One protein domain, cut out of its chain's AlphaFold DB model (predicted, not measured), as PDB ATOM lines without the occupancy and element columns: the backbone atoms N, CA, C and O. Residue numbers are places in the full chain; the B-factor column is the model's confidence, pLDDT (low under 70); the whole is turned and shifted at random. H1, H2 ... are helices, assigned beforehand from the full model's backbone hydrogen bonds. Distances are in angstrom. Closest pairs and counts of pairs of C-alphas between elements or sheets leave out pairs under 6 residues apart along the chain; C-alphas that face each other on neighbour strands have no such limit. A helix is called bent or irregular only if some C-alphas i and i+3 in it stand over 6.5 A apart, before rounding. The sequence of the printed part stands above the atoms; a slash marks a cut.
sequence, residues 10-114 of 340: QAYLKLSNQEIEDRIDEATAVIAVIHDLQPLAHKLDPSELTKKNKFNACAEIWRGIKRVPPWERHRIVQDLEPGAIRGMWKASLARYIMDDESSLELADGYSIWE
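AT A GLANCE: This is residues 10 to 114 of the 340 residues of an uncharacterized protein of Chlamydomonas eustigma (UniProt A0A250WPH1). A long helix, H2, and a shorter one, H3, make a helical hairpin, and H5 crosses both on one side of it. H4 packs on residues 24 to 28 of H2, H6 lies past H3 on the side away from H2, H1 lies out beyond the beginning of H2, and residues 108 to 114 stick out. The printed part has 105 residues with six named helices, H1 to H6 in order, and no named strand: all helix. It is compact, with a radius of gyration of the C-alphas of 14.8 A and spans of 43 by 32 by 25 A.

IN THESE COORDINATES: Find C-alpha 10 at (146.558, 181.912, 167.586), where H1, residues 10 to 14, begins. H2, residues 17 to 41, runs 34.6 A from C-alpha 17 at (160.528, 181.937, 161.791); it is irregular, with C-alphas 32 and 35 7.5 A apart, and has a kink of 63 degrees near residue 35. Next come H3, residues 57 to 67, 15.8 A; H4, residues 74 to 79, 9.5 A; and H5, residues 84 to 97, 21.4 A. H6, residues 100 to 107, ends at C-alpha 107, (137.708, 172.594, 153.235).

HOW THE PARTS SIT: H2 and H3 touch at a shallow tilt of 4 degrees, opposite ways, closest at the C-alphas of Ala 27 and Gly 64, 4.5 A. H5 touches H3 at 73 degrees, only just about perpendicular, closest at the C-alphas of Cys 58 and Ser 92, 4.9 A. H3 and H6 only just touch, with 3 pairs of C-alphas within 8 A. H1 touches no helix. Every O i to N i+4 pair is within hydrogen-bond range in H3 and H6, against 16 of 21 in H2, 1 of 2 in H4, 5 of 10 in H5 and 0 of 1 in H1, where 2 of 2 O i to N i+3 pairs are.

THE WHOLE: The C-alphas of Asn 17 and Ser 47, the two farthest apart, are 43.3 A apart. The printed part has no cut; H2 to H3 is a long link of 15 residues. Look for low confidence at residues 38 to 53, under 70.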
ATOM      1  N   GLN A  10     145.600 181.436 166.589       83.88
ATOM      2  CA  GLN A  10     146.558 181.912 167.586       83.88
ATOM      3  C   GLN A  10     147.842 181.072 167.596       83.88
ATOM      4  O   GLN A  10     148.893 181.563 168.023       83.88
ATOM      5  N   ALA A  11     147.807 179.830 167.106       89.38
ATOM      6  CA  ALA A  11     149.000 179.013 166.925       89.38
ATOM      7  C   ALA A  11     149.935 179.615 165.870       89.38
ATOM      8  O   ALA A  11     151.144 179.627 166.096       89.38
ATOM      9  N   TYR A  12     149.419 180.214 164.788       91.44
ATOM     10  CA  TYR A  12     150.277 180.858 163.784       91.44
ATOM     11  C   TYR A  12     151.094 182.017 164.337       91.44
ATOM     12  O   TYR A  12     152.232 182.234 163.922       91.44
ATOM     13  N   LEU A  13     150.534 182.763 165.287       90.94
ATOM     14  CA  LEU A  13     151.224 183.893 165.905       90.94
ATOM     15  C   LEU A  13     152.346 183.458 166.851       90.94
ATOM     16  O   LEU A  13     153.229 184.267 167.142       90.94
ATOM     17  N   LYS A  14     152.321 182.200 167.302       94.25
ATOM     18  CA  LYS A  14     153.326 181.605 168.192       94.25
ATOM     19  C   LYS A  14     154.470 180.929 167.437       94.25
ATOM     20  O   LYS A  14     155.483 180.637 168.067       94.25
ATOM     21  N   LEU A  15     154.326 180.701 166.130       94.81
ATOM     22  CA  LEU A  15     155.375 180.078 165.327       94.81
ATOM     23  C   LEU A  15     156.610 180.972 165.254       94.81
ATOM     24  O   LEU A  15     156.540 182.170 164.964       94.81
ATOM     25  N   SER A  16     157.761 180.358 165.488       96.56
ATOM     26  CA  SER A  16     159.056 180.935 165.172       96.56
ATOM     27  C   SER A  16     159.268 180.996 163.658       96.56
ATOM     28  O   SER A  16     158.668 180.242 162.894       96.56
ATOM     29  N   ASN A  17     160.178 181.865 163.211       96.62
ATOM     30  CA  ASN A  17     160.528 181.937 161.791       96.62
ATOM     31  C   ASN A  17     161.021 180.584 161.253       96.62
ATOM     32  O   ASN A  17     160.670 180.236 160.138       96.62
ATOM     33  N   GLN A  18     161.774 179.806 162.042       97.38
ATOM     34  CA  GLN A  18     162.259 178.489 161.609       97.38
ATOM     35  C   GLN A  18     161.110 177.500 161.380       97.38
ATOM     36  O   GLN A  18     161.100 176.819 160.367       97.38
ATOM     37  N   GLU A  19     160.116 177.453 162.269       96.94
ATOM     38  CA  GLU A  19     158.951 176.573 162.083       96.94
ATOM     39  C   GLU A  19     158.118 176.971 160.858       96.94
ATOM     40  O   GLU A  19     157.474 176.125 160.242       96.94
ATOM     41  N   ILE A  20     158.115 178.259 160.503       96.62
ATOM     42  CA  ILE A  20     157.496 178.743 159.268       96.62
ATOM     43  C   ILE A  20     158.276 178.239 158.048       96.62
ATOM     44  O   ILE A  20     157.644 177.720 157.132       96.62
ATOM     45  N   GLU A  21     159.611 178.358 158.043       97.06
ATOM     46  CA  GLU A  21     160.464 177.803 156.977       97.06
ATOM     47  C   GLU A  21     160.224 176.302 156.803       97.06
ATOM     48  O   GLU A  21     159.915 175.855 155.706       97.06
ATOM     49  N   ASP A  22     160.259 175.538 157.899       96.75
ATOM     50  CA  ASP A  22     160.091 174.084 157.865       96.75
ATOM     51  C   ASP A  22     158.733 173.680 157.254       96.75
ATOM     52  O   ASP A  22     158.639 172.699 156.518       96.75
ATOM     53  N   ARG A  23     157.669 174.455 157.517       96.94
ATOM     54  CA  ARG A  23     156.335 174.237 156.927       96.94
ATOM     55  C   ARG A  23     156.283 174.597 155.444       96.94
ATOM     56  O   ARG A  23     155.563 173.939 154.694       96.94
ATOM     57  N   ILE A  24     157.000 175.642 155.023       96.88
ATOM     58  CA  ILE A  24     157.129 175.999 153.603       96.88
ATOM     59  C   ILE A  24     157.870 174.877 152.870       96.88
ATOM     60  O   ILE A  24     157.361 174.396 151.859       96.88
ATOM     61  N   ASP A  25     158.995 174.413 153.418       96.19
ATOM     62  CA  ASP A  25     159.796 173.308 152.879       96.19
ATOM     63  C   ASP A  25     158.995 171.998 152.808       96.19
ATOM     64  O   ASP A  25     159.061 171.273 151.817       96.19
ATOM     65  N   GLU A  26     158.187 171.686 153.828       95.62
ATOM     66  CA  GLU A  26     157.299 170.517 153.803       95.62
ATOM     67  C   GLU A  26     156.256 170.638 152.680       95.62
ATOM     68  O   GLU A  26     156.062 169.697 151.905       95.62
ATOM     69  N   ALA A  27     155.598 171.797 152.555       95.31
ATOM     70  CA  ALA A  27     154.581 172.023 151.533       95.31
ATOM     71  C   ALA A  27     155.162 171.937 150.111       95.31
ATOM     72  O   ALA A  27     154.567 171.303 149.236       95.31
ATOM     73  N   THR A  28     156.330 172.538 149.874       94.25
ATOM     74  CA  THR A  28     157.010 172.510 148.571       94.25
ATOM     75  C   THR A  28     157.511 171.108 148.239       94.25
ATOM     76  O   THR A  28     157.313 170.652 147.111       94.25
ATOM     77  N   ALA A  29     158.050 170.373 149.219       93.81
ATOM     78  CA  ALA A  29     158.474 168.987 149.045       93.81
ATOM     79  C   ALA A  29     157.301 168.071 148.669       93.81
ATOM     80  O   ALA A  29     157.421 167.287 147.727       93.81
ATOM     81  N   VAL A  30     156.151 168.189 149.350       93.44
ATOM     82  CA  VAL A  30     154.933 167.428 149.013       93.44
ATOM     83  C   VAL A  30     154.490 167.717 147.580       93.44
ATOM     84  O   VAL A  30     154.199 166.787 146.826       93.44
ATOM     85  N   ILE A  31     154.473 168.993 147.185       92.56
ATOM     86  CA  ILE A  31     154.105 169.409 145.829       92.56
ATOM     87  C   ILE A  31     155.082 168.840 144.785       92.56
ATOM     88  O   ILE A  31     154.637 168.341 143.751       92.56
ATOM     89  N   ALA A  32     156.390 168.864 145.055       90.06
ATOM     90  CA  ALA A  32     157.415 168.383 144.131       90.06
ATOM     91  C   ALA A  32     157.308 166.872 143.862       90.06
ATOM     92  O   ALA A  32     157.474 166.426 142.727       90.06
ATOM     93  N   VAL A  33     156.972 166.071 144.880       90.56
ATOM     94  CA  VAL A  33     156.913 164.602 144.753       90.56
ATOM     95  C   VAL A  33     155.531 164.063 144.382       90.56
ATOM     96  O   VAL A  33     155.389 162.862 144.143       90.56
ATOM     97  N   ILE A  34     154.494 164.907 144.320       86.06
ATOM     98  CA  ILE A  34     153.105 164.439 144.207       86.06
ATOM     99  C   ILE A  34     152.854 163.568 142.971       86.06
ATOM    100  O   ILE A  34     152.104 162.589 143.026       86.06
ATOM    101  N   HIS A  35     153.525 163.888 141.867       79.38
ATOM    102  CA  HIS A  35     153.420 163.149 140.616       79.38
ATOM    103  C   HIS A  35     153.915 161.700 140.760       79.38
ATOM    104  O   HIS A  35     153.334 160.782 140.183       79.38
ATOM    105  N   ASP A  36     154.948 161.462 141.574       79.25
ATOM    106  CA  ASP A  36     155.486 160.120 141.809       79.25
ATOM    107  C   ASP A  36     154.626 159.298 142.784       79.25
ATOM    108  O   ASP A  36     154.689 158.065 142.782       79.25
ATOM    109  N   LEU A  37     153.786 159.957 143.590       73.31
ATOM    110  CA  LEU A  37     152.905 159.301 144.560       73.31
ATOM    111  C   LEU A  37     151.579 158.819 143.949       73.31
ATOM    112  O   LEU A  37     151.030 157.812 144.401       73.31
ATOM    113  N   GLN A  38     151.080 159.470 142.892       69.00
ATOM    114  CA  GLN A  38     149.811 159.099 142.240       69.00
ATOM    115  C   GLN A  38     149.732 157.621 141.790       69.00
ATOM    116  O   GLN A  38     148.731 156.961 142.085       69.00
ATOM    117  N   PRO A  39     150.758 157.031 141.139       60.78
ATOM    118  CA  PRO A  39     150.703 155.639 140.688       60.78
ATOM    119  C   PRO A  39     150.611 154.612 141.824       60.78
ATOM    120  O   PRO A  39     150.171 153.482 141.595       60.78
ATOM    121  N   LEU A  40     151.047 154.965 143.038       59.22
ATOM    122  CA  LEU A  40     151.030 154.060 144.187       59.22
ATOM    123  C   LEU A  40     149.610 153.862 144.727       59.22
ATOM    124  O   LEU A  40     149.285 152.762 145.170       59.22
ATOM    125  N   ALA A  41     148.738 154.866 144.593       59.97
ATOM    126  CA  ALA A  41     147.338 154.766 145.000       59.97
ATOM    127  C   ALA A  41     146.563 153.709 144.192       59.97
ATOM    128  O   ALA A  41     145.724 153.002 144.742       59.97
ATOM    129  N   HIS A  42     146.882 153.546 142.903       61.12
ATOM    130  CA  HIS A  42     146.224 152.567 142.027       61.12
ATOM    131  C   HIS A  42     146.705 151.123 142.223       61.12
ATOM    132  O   HIS A  42     146.043 150.195 141.762       61.12
ATOM    133  N   LYS A  43     147.867 150.922 142.858       61.69
ATOM    134  CA  LYS A  43     148.467 149.592 143.066       61.69
ATOM    135  C   LYS A  43     148.078 148.946 144.392       61.69
ATOM    136  O   LYS A  43     148.356 147.764 144.579       61.69
ATOM    137  N   LEU A  44     147.475 149.702 145.304       60.19
ATOM    138  CA  LEU A  44     146.978 149.170 146.565       60.19
ATOM    139  C   LEU A  44     145.678 148.397 146.316       60.19
ATOM    140  O   LEU A  44     144.797 148.859 145.590       60.19
ATOM    141  N   ASP A  45     145.582 147.202 146.896       59.62
ATOM    142  CA  ASP A  45     144.401 146.349 146.789       59.62
ATOM    143  C   ASP A  45     143.168 147.115 147.323       59.62
ATOM    144  O   ASP A  45     143.211 147.617 148.454       59.62
ATOM    145  N   PRO A  46     142.061 147.220 146.558       62.81
ATOM    146  CA  PRO A  46     140.828 147.867 147.009       62.81
ATOM    147  C   PRO A  46     140.297 147.340 148.349       62.81
ATOM    148  O   PRO A  46     139.548 148.045 149.022       62.81
ATOM    149  N   SER A  47     140.662 146.112 148.733       63.66
ATOM    150  CA  SER A  47     140.299 145.505 150.015       63.66
ATOM    151  C   SER A  47     141.205 145.909 151.190       63.66
ATOM    152  O   SER A  47     140.747 145.888 152.332       63.66
ATOM    153  N   GLU A  48     142.449 146.336 150.933       60.47
ATOM    154  CA  GLU A  48     143.372 146.877 151.947       60.47
ATOM    155  C   GLU A  48     143.215 148.393 152.145       60.47
ATOM    156  O   GLU A  48     143.573 148.938 153.195       60.47
ATOM    157  N   LEU A  49     142.594 149.076 151.180       57.06
ATOM    158  CA  LEU A  49     142.106 150.445 151.321       57.06
ATOM    159  C   LEU A  49     140.903 150.484 152.276       57.06
ATOM    160  O   LEU A  49     139.743 150.628 151.886       57.06
ATOM    161  N   THR A  50     141.182 150.397 153.576       57.97
ATOM    162  CA  THR A  50     140.225 150.842 154.596       57.97
ATOM    163  C   THR A  50     139.767 152.269 154.268       57.97
ATOM    164  O   THR A  50     140.565 153.096 153.824       57.97
ATOM    165  N   LYS A  51     138.479 152.576 154.494       57.72
ATOM    166  CA  LYS A  51     137.865 153.887 154.183       57.72
ATOM    167  C   LYS A  51     138.688 155.099 154.658       57.72
ATOM    168  O   LYS A  51     138.574 156.153 154.058       57.72
ATOM    169  N   LYS A  52     139.521 154.937 155.692       56.41
ATOM    170  CA  LYS A  52     140.294 156.004 156.343       56.41
ATOM    171  C   LYS A  52     141.655 156.342 155.719       56.41
ATOM    172  O   LYS A  52     142.267 157.293 156.173       56.41
ATOM    173  N   ASN A  53     142.156 155.588 154.736       60.78
ATOM    174  CA  ASN A  53     143.528 155.781 154.230       60.78
ATOM    175  C   ASN A  53     143.612 155.824 152.696       60.78
ATOM    176  O   ASN A  53     144.572 155.339 152.094       60.78
ATOM    177  N   LYS A  54     142.598 156.396 152.037       76.56
ATOM    178  CA  LYS A  54     142.694 156.686 150.605       76.56
ATOM    179  C   LYS A  54     143.590 157.902 150.418       76.56
ATOM    180  O   LYS A  54     143.175 159.022 150.692       76.56
ATOM    181  N   PHE A  55     144.818 157.678 149.961       84.75
ATOM    182  CA  PHE A  55     145.684 158.769 149.531       84.75
ATOM    183  C   PHE A  55     144.953 159.609 148.476       84.75
ATOM    184  O   PHE A  55     144.526 159.081 147.445       84.75
ATOM    185  N   ASN A  56     144.818 160.908 148.733       89.12
ATOM    186  CA  ASN A  56     144.293 161.870 147.778       89.12
ATOM    187  C   ASN A  56     145.323 162.984 147.603       89.12
ATOM    188  O   ASN A  56     145.607 163.736 148.531       89.12
ATOM    189  N   ALA A  57     145.871 163.084 146.394       90.75
ATOM    190  CA  ALA A  57     146.938 164.026 146.096       90.75
ATOM    191  C   ALA A  57     146.539 165.492 146.339       90.75
ATOM    192  O   ALA A  57     147.351 166.273 146.830       90.75
ATOM    193  N   CYS A  58     145.287 165.856 146.034       92.25
ATOM    194  CA  CYS A  58     144.775 167.194 146.315       92.25
ATOM    195  C   CYS A  58     144.711 167.452 147.821       92.25
ATOM    196  O   CYS A  58     145.104 168.526 148.260       92.25
ATOM    197  N   ALA A  59     144.248 166.474 148.605       92.38
ATOM    198  CA  ALA A  59     144.143 166.615 150.053       92.38
ATOM    199  C   ALA A  59     145.512 166.803 150.719       92.38
ATOM    200  O   ALA A  59     145.650 167.655 151.590       92.38
ATOM    201  N   GLU A  60     146.543 166.067 150.289       93.19
ATOM    202  CA  GLU A  60     147.895 166.238 150.839       93.19
ATOM    203  C   GLU A  60     148.485 167.617 150.513       93.19
ATOM    204  O   GLU A  60     148.991 168.293 151.410       93.19
ATOM    205  N   ILE A  61     148.357 168.076 149.260       95.00
ATOM    206  CA  ILE A  61     148.776 169.432 148.866       95.00
ATOM    207  C   ILE A  61     148.026 170.479 149.694       95.00
ATOM    208  O   ILE A  61     148.638 171.391 150.250       95.00
ATOM    209  N   TRP A  62     146.708 170.332 149.812       95.44
ATOM    210  CA  TRP A  62     145.861 171.267 150.538       95.44
ATOM    211  C   TRP A  62     146.233 171.345 152.017       95.44
ATOM    212  O   TRP A  62     146.372 172.445 152.542       95.44
ATOM    213  N   ARG A  63     146.454 170.209 152.694       94.06
ATOM    214  CA  ARG A  63     146.902 170.190 154.098       94.06
ATOM    215  C   ARG A  63     148.273 170.843 154.263       94.06
ATOM    216  O   ARG A  63     148.444 171.634 155.187       94.06
ATOM    217  N   GLY A  64     149.214 170.563 153.357       95.25
ATOM    218  CA  GLY A  64     150.529 171.208 153.339       95.25
ATOM    219  C   GLY A  64     150.418 172.731 153.231       95.25
ATOM    220  O   GLY A  64     150.958 173.454 154.064       95.25
ATOM    221  N   ILE A  65     149.627 173.226 152.274       96.38
ATOM    222  CA  ILE A  65     149.357 174.662 152.101       96.38
ATOM    223  C   ILE A  65     148.637 175.247 153.321       96.38
ATOM    224  O   ILE A  65     149.009 176.328 153.788       96.38
ATOM    225  N   LYS A  66     147.612 174.554 153.845       94.94
ATOM    226  CA  LYS A  66     146.795 175.029 154.970       94.94
ATOM    227  C   LYS A  66     147.688 175.317 156.166       94.94
ATOM    228  O   LYS A  66     147.499 176.383 156.726       94.94
ATOM    229  N   ARG A  67     148.674 174.455 156.475       94.81
ATOM    230  CA  ARG A  67     149.638 174.590 157.590       94.81
ATOM    231  C   ARG A  67     150.582 175.790 157.487       94.81
ATOM    232  O   ARG A  67     151.150 176.178 158.509       94.81
ATOM    233  N   VAL A  68     150.792 176.356 156.301       96.31
ATOM    234  CA  VAL A  68     151.629 177.553 156.132       96.31
ATOM    235  C   VAL A  68     150.795 178.794 156.479       96.31
ATOM    236  O   VAL A  68     149.688 178.944 155.942       96.31
ATOM    237  N   PRO A  69     151.298 179.710 157.339       95.75
ATOM    238  CA  PRO A  69     150.583 180.936 157.673       95.75
ATOM    239  C   PRO A  69     150.184 181.723 156.416       95.75
ATOM    240  O   PRO A  69     151.021 181.878 155.521       95.75
ATOM    241  N   PRO A  70     148.960 182.279 156.333       95.00
ATOM    242  CA  PRO A  70     148.465 182.927 155.116       95.00
ATOM    243  C   PRO A  70     149.397 183.993 154.521       95.00
ATOM    244  O   PRO A  70     149.575 184.036 153.307       95.00
ATOM    245  N   TRP A  71     150.053 184.800 155.363       95.88
ATOM    246  CA  TRP A  71     150.963 185.866 154.919       95.88
ATOM    247  C   TRP A  71     152.307 185.355 154.358       95.88
ATOM    248  O   TRP A  71     153.010 186.098 153.675       95.88
ATOM    249  N   GLU A  72     152.653 184.083 154.579       97.19
ATOM    250  CA  GLU A  72     153.896 183.451 154.103       97.19
ATOM    251  C   GLU A  72     153.676 182.507 152.913       97.19
ATOM    252  O   GLU A  72     154.633 182.175 152.218       97.19
ATOM    253  N   ARG A  73     152.428 182.119 152.602       96.56
ATOM    254  CA  ARG A  73     152.119 181.153 151.523       96.56
ATOM    255  C   ARG A  73     152.714 181.529 150.169       96.56
ATOM    256  O   ARG A  73     153.078 180.651 149.395       96.56
ATOM    257  N   HIS A  74     152.853 182.823 149.879       95.44
ATOM    258  CA  HIS A  74     153.448 183.312 148.631       95.44
ATOM    259  C   HIS A  74     154.882 182.804 148.386       95.44
ATOM    260  O   HIS A  74     155.333 182.780 147.240       95.44
ATOM    261  N   ARG A  75     155.589 182.383 149.439       95.56
ATOM    262  CA  ARG A  75     156.939 181.817 149.358       95.56
ATOM    263  C   ARG A  75     156.958 180.399 148.803       95.56
ATOM    264  O   ARG A  75     157.894 180.073 148.089       95.56
ATOM    265  N   ILE A  76     155.874 179.634 148.978       95.75
ATOM    266  CA  ILE A  76     155.716 178.302 148.369       95.75
ATOM    267  C   ILE A  76     156.012 178.380 146.865       95.75
ATOM    268  O   ILE A  76     156.776 177.578 146.349       95.75
ATOM    269  N   VAL A  77     155.481 179.394 146.165       93.62
ATOM    270  CA  VAL A  77     155.683 179.593 144.713       93.62
ATOM    271  C   VAL A  77     157.141 179.849 144.337       93.62
ATOM    272  O   VAL A  77     157.574 179.448 143.255       93.62
ATOM    273  N   GLN A  78     157.885 180.547 145.196       91.94
ATOM    274  CA  GLN A  78     159.286 180.892 144.947       91.94
ATOM    275  C   GLN A  78     160.148 179.627 144.951       91.94
ATOM    276  O   GLN A  78     161.013 179.474 144.087       91.94
ATOM    277  N   ASP A  79     159.801 178.693 145.835       93.00
ATOM    278  CA  ASP A  79     160.555 177.471 146.097       93.00
ATOM    279  C   ASP A  79     160.057 176.263 145.279       93.00
ATOM    280  O   ASP A  79     160.637 175.181 145.351       93.00
ATOM    281  N   LEU A  80     159.015 176.426 144.449       93.12
ATOM    282  CA  LEU A  80     158.545 175.357 143.564       93.12
ATOM    283  C   LEU A  80     159.600 174.968 142.524       93.12
ATOM    284  O   LEU A  80     160.055 175.799 141.724       93.12
ATOM    285  N   GLU A  81     159.900 173.672 142.473       90.31
ATOM    286  CA  GLU A  81     160.742 173.078 141.441       90.31
ATOM    287  C   GLU A  81     160.076 173.138 140.053       90.31
ATOM    288  O   GLU A  81     158.848 173.056 139.947       90.31
ATOM    289  N   PRO A  82     160.866 173.242 138.967       87.69
ATOM    290  CA  PRO A  82     160.328 173.208 137.615       87.69
ATOM    291  C   PRO A  82     159.517 171.938 137.337       87.69
ATOM    292  O   PRO A  82     159.988 170.823 137.553       87.69
ATOM    293  N   GLY A  83     158.313 172.107 136.799       87.62
ATOM    294  CA  GLY A  83     157.391 171.027 136.457       87.62
ATOM    295  C   GLY A  83     156.393 170.687 137.564       87.62
ATOM    296  O   GLY A  83     155.369 170.049 137.292       87.62
ATOM    297  N   ALA A  84     156.623 171.174 138.787       93.31
ATOM    298  CA  ALA A  84     155.731 170.959 139.917       93.31
ATOM    299  C   ALA A  84     154.336 171.566 139.688       93.31
ATOM    300  O   ALA A  84     153.334 170.989 140.113       93.31
ATOM    301  N   ILE A  85     154.238 172.679 138.949       95.38
ATOM    302  CA  ILE A  85     152.962 173.362 138.683       95.38
ATOM    303  C   ILE A  85     152.011 172.463 137.881       95.38
ATOM    304  O   ILE A  85     150.825 172.363 138.201       95.38
ATOM    305  N   ARG A  86     152.524 171.735 136.879       93.12
ATOM    306  CA  ARG A  86     151.727 170.738 136.142       93.12
ATOM    307  C   ARG A  86     151.257 169.618 137.071       93.12
ATOM    308  O   ARG A  86     150.101 169.206 136.989       93.12
ATOM    309  N   GLY A  87     152.122 169.159 137.977       92.75
ATOM    310  CA  GLY A  87     151.768 168.191 139.018       92.75
ATOM    311  C   GLY A  87     150.617 168.680 139.900       92.75
ATOM    312  O   GLY A  87     149.640 167.954 140.077       92.75
ATOM    313  N   MET A  88     150.669 169.931 140.370       95.31
ATOM    314  CA  MET A  88     149.579 170.562 141.128       95.31
ATOM    315  C   MET A  88     148.281 170.639 140.320       95.31
ATOM    316  O   MET A  88     147.210 170.318 140.840       95.31
ATOM    317  N   TRP A  89     148.357 171.022 139.041       95.69
ATOM    318  CA  TRP A  89     147.191 171.068 138.159       95.69
ATOM    319  C   TRP A  89     146.525 169.694 138.067       95.69
ATOM    320  O   TRP A  89     145.330 169.572 138.321       95.69
ATOM    321  N   LYS A  90     147.292 168.632 137.804       93.12
ATOM    322  CA  LYS A  90     146.752 167.265 137.744       93.12
ATOM    323  C   LYS A  90     146.254 166.771 139.101       93.12
ATOM    324  O   LYS A  90     145.211 166.130 139.170       93.12
ATOM    325  N   ALA A  91     146.961 167.078 140.185       93.12
ATOM    326  CA  ALA A  91     146.575 166.673 141.532       93.12
ATOM    327  C   ALA A  91     145.265 167.330 141.986       93.12
ATOM    328  O   ALA A  91     144.431 166.646 142.571       93.12
ATOM    329  N   SER A  92     145.045 168.610 141.665       93.88
ATOM    330  CA  SER A  92     143.815 169.334 142.036       93.88
ATOM    331  C   SER A  92     142.540 168.739 141.428       93.88
ATOM    332  O   SER A  92     141.464 168.891 141.998       93.88
ATOM    333  N   LEU A  93     142.644 167.966 140.338       91.94
ATOM    334  CA  LEU A  93     141.515 167.209 139.791       91.94
ATOM    335  C   LEU A  93     140.951 166.192 140.795       91.94
ATOM    336  O   LEU A  93     139.746 165.938 140.814       91.94
ATOM    337  N   ALA A  94     141.811 165.631 141.654       88.75
ATOM    338  CA  ALA A  94     141.420 164.630 142.642       88.75
ATOM    339  C   ALA A  94     140.401 165.165 143.663       88.75
ATOM    340  O   ALA A  94     139.787 164.367 144.369       88.75
ATOM    341  N   ARG A  95     140.188 166.487 143.715       87.81
ATOM    342  CA  ARG A  95     139.145 167.131 144.514       87.81
ATOM    343  C   ARG A  95     137.736 166.720 144.091       87.81
ATOM    344  O   ARG A  95     136.913 166.439 144.949       87.81
ATOM    345  N   TYR A  96     137.464 166.633 142.787       85.94
ATOM    346  CA  TYR A  96     136.113 166.355 142.270       85.94
ATOM    347  C   TYR A  96     135.651 164.908 142.473       85.94
ATOM    348  O   TYR A  96     134.501 164.581 142.198       85.94
ATOM    349  N   ILE A  97     136.555 164.030 142.909       85.44
ATOM    350  CA  ILE A  97     136.267 162.621 143.192       85.44
ATOM    351  C   ILE A  97     136.365 162.295 144.688       85.44
ATOM    352  O   ILE A  97     136.279 161.121 145.054       85.44
ATOM    353  N   MET A  98     136.585 163.300 145.545       85.38
ATOM    354  CA  MET A  98     136.500 163.125 146.996       85.38
ATOM    355  C   MET A  98     135.048 162.898 147.407       85.38
ATOM    356  O   MET A  98     134.133 163.450 146.802       85.38
ATOM    357  N   ASP A  99     134.839 162.074 148.432       87.38
ATOM    358  CA  ASP A  99     133.542 162.007 149.101       87.38
ATOM    359  C   ASP A  99     133.265 163.287 149.903       87.38
ATOM    360  O   ASP A  99     134.191 163.989 150.317       87.38
ATOM    361  N   ASP A 100     131.980 163.573 150.121       87.69
ATOM    362  CA  ASP A 100     131.519 164.792 150.792       87.69
ATOM    363  C   ASP A 100     132.131 164.956 152.192       87.69
ATOM    364  O   ASP A 100     132.487 166.066 152.568       87.69
ATOM    365  N   GLU A 101     132.300 163.865 152.948       88.50
ATOM    366  CA  GLU A 101     132.895 163.884 154.293       88.50
ATOM    367  C   GLU A 101     134.353 164.355 154.234       88.50
ATOM    368  O   GLU A 101     134.708 165.342 154.876       88.50
ATOM    369  N   SER A 102     135.168 163.729 153.379       86.62
ATOM    370  CA  SER A 102     136.566 164.123 153.167       86.62
ATOM    371  C   SER A 102     136.691 165.541 152.602       86.62
ATOM    372  O   SER A 102     137.620 166.267 152.946       86.62
ATOM    373  N   SER A 103     135.772 165.950 151.722       86.75
ATOM    374  CA  SER A 103     135.769 167.300 151.156       86.75
ATOM    375  C   SER A 103     135.417 168.358 152.202       86.75
ATOM    376  O   SER A 103     136.034 169.422 152.203       86.75
ATOM    377  N   LEU A 104     134.446 168.084 153.077       87.94
ATOM    378  CA  LEU A 104     134.059 168.976 154.171       87.94
ATOM    379  C   LEU A 104     135.168 169.083 155.216       87.94
ATOM    380  O   LEU A 104     135.478 170.191 155.635       87.94
ATOM    381  N   GLU A 105     135.806 167.967 155.576       86.88
ATOM    382  CA  GLU A 105     136.963 167.948 156.482       86.88
ATOM    383  C   GLU A 105     138.146 168.738 155.903       86.88
ATOM    384  O   GLU A 105     138.842 169.462 156.612       86.88
ATOM    385  N   LEU A 106     138.390 168.615 154.594       87.06
ATOM    386  CA  LEU A 106     139.508 169.298 153.955       87.06
ATOM    387  C   LEU A 106     139.274 170.809 153.846       87.06
ATOM    388  O   LEU A 106     140.187 171.597 154.114       87.06
ATOM    389  N   ALA A 107     138.071 171.198 153.415       85.12
ATOM    390  CA  ALA A 107     137.708 172.594 153.235       85.12
ATOM    391  C   ALA A 107     137.530 173.294 154.585       85.12
ATOM    392  O   ALA A 107     138.060 174.383 154.737       85.12
ATOM    393  N   ASP A 108     136.868 172.659 155.558       82.19
ATOM    394  CA  ASP A 108     136.731 173.114 156.949       82.19
ATOM    395  C   ASP A 108     136.548 174.635 157.075       82.19
ATOM    396  O   ASP A 108     137.474 175.381 157.396       82.19
ATOM    397  N   GLY A 109     135.358 175.099 156.688       81.44
ATOM    398  CA  GLY A 109     134.994 176.518 156.713       81.44
ATOM    399  C   GLY A 109     135.580 177.363 155.580       81.44
ATOM    400  O   GLY A 109     135.078 178.452 155.346       81.44
ATOM    401  N   TYR A 110     136.564 176.868 154.825       90.44
ATOM    402  CA  TYR A 110     137.160 177.624 153.726       90.44
ATOM    403  C   TYR A 110     136.151 177.953 152.623       90.44
ATOM    404  O   TYR A 110     135.570 177.062 151.990       90.44
ATOM    405  N   SER A 111     136.053 179.240 152.308       91.44
ATOM    406  CA  SER A 111     135.363 179.747 151.133       91.44
ATOM    407  C   SER A 111     136.345 180.393 150.158       91.44
ATOM    408  O   SER A 111     137.118 181.275 150.519       91.44
ATOM    409  N   ILE A 112     136.266 180.033 148.872       91.56
ATOM    410  CA  ILE A 112     137.072 180.686 147.821       91.56
ATOM    411  C   ILE A 112     136.814 182.197 147.734       91.56
ATOM    412  O   ILE A 112     137.682 182.957 147.312       91.56
ATOM    413  N   TRP A 113     135.629 182.642 148.155       93.62
ATOM    414  CA  TRP A 113     135.274 184.057 148.181       93.62
ATOM    415  C   TRP A 113     136.150 184.854 149.147       93.62
ATOM    416  O   TRP A 113     136.452 186.003 148.855       93.62
ATOM    417  N   GLU A 114     136.658 184.234 150.216       92.06
ATOM    418  CA  GLU A 114     137.562 184.893 151.165       92.06
ATOM    419  C   GLU A 114     138.901 185.275 150.532       92.06
ATOM    420  O   GLU A 114     139.584 186.174 151.036       92.06
TER     421      GLU A 114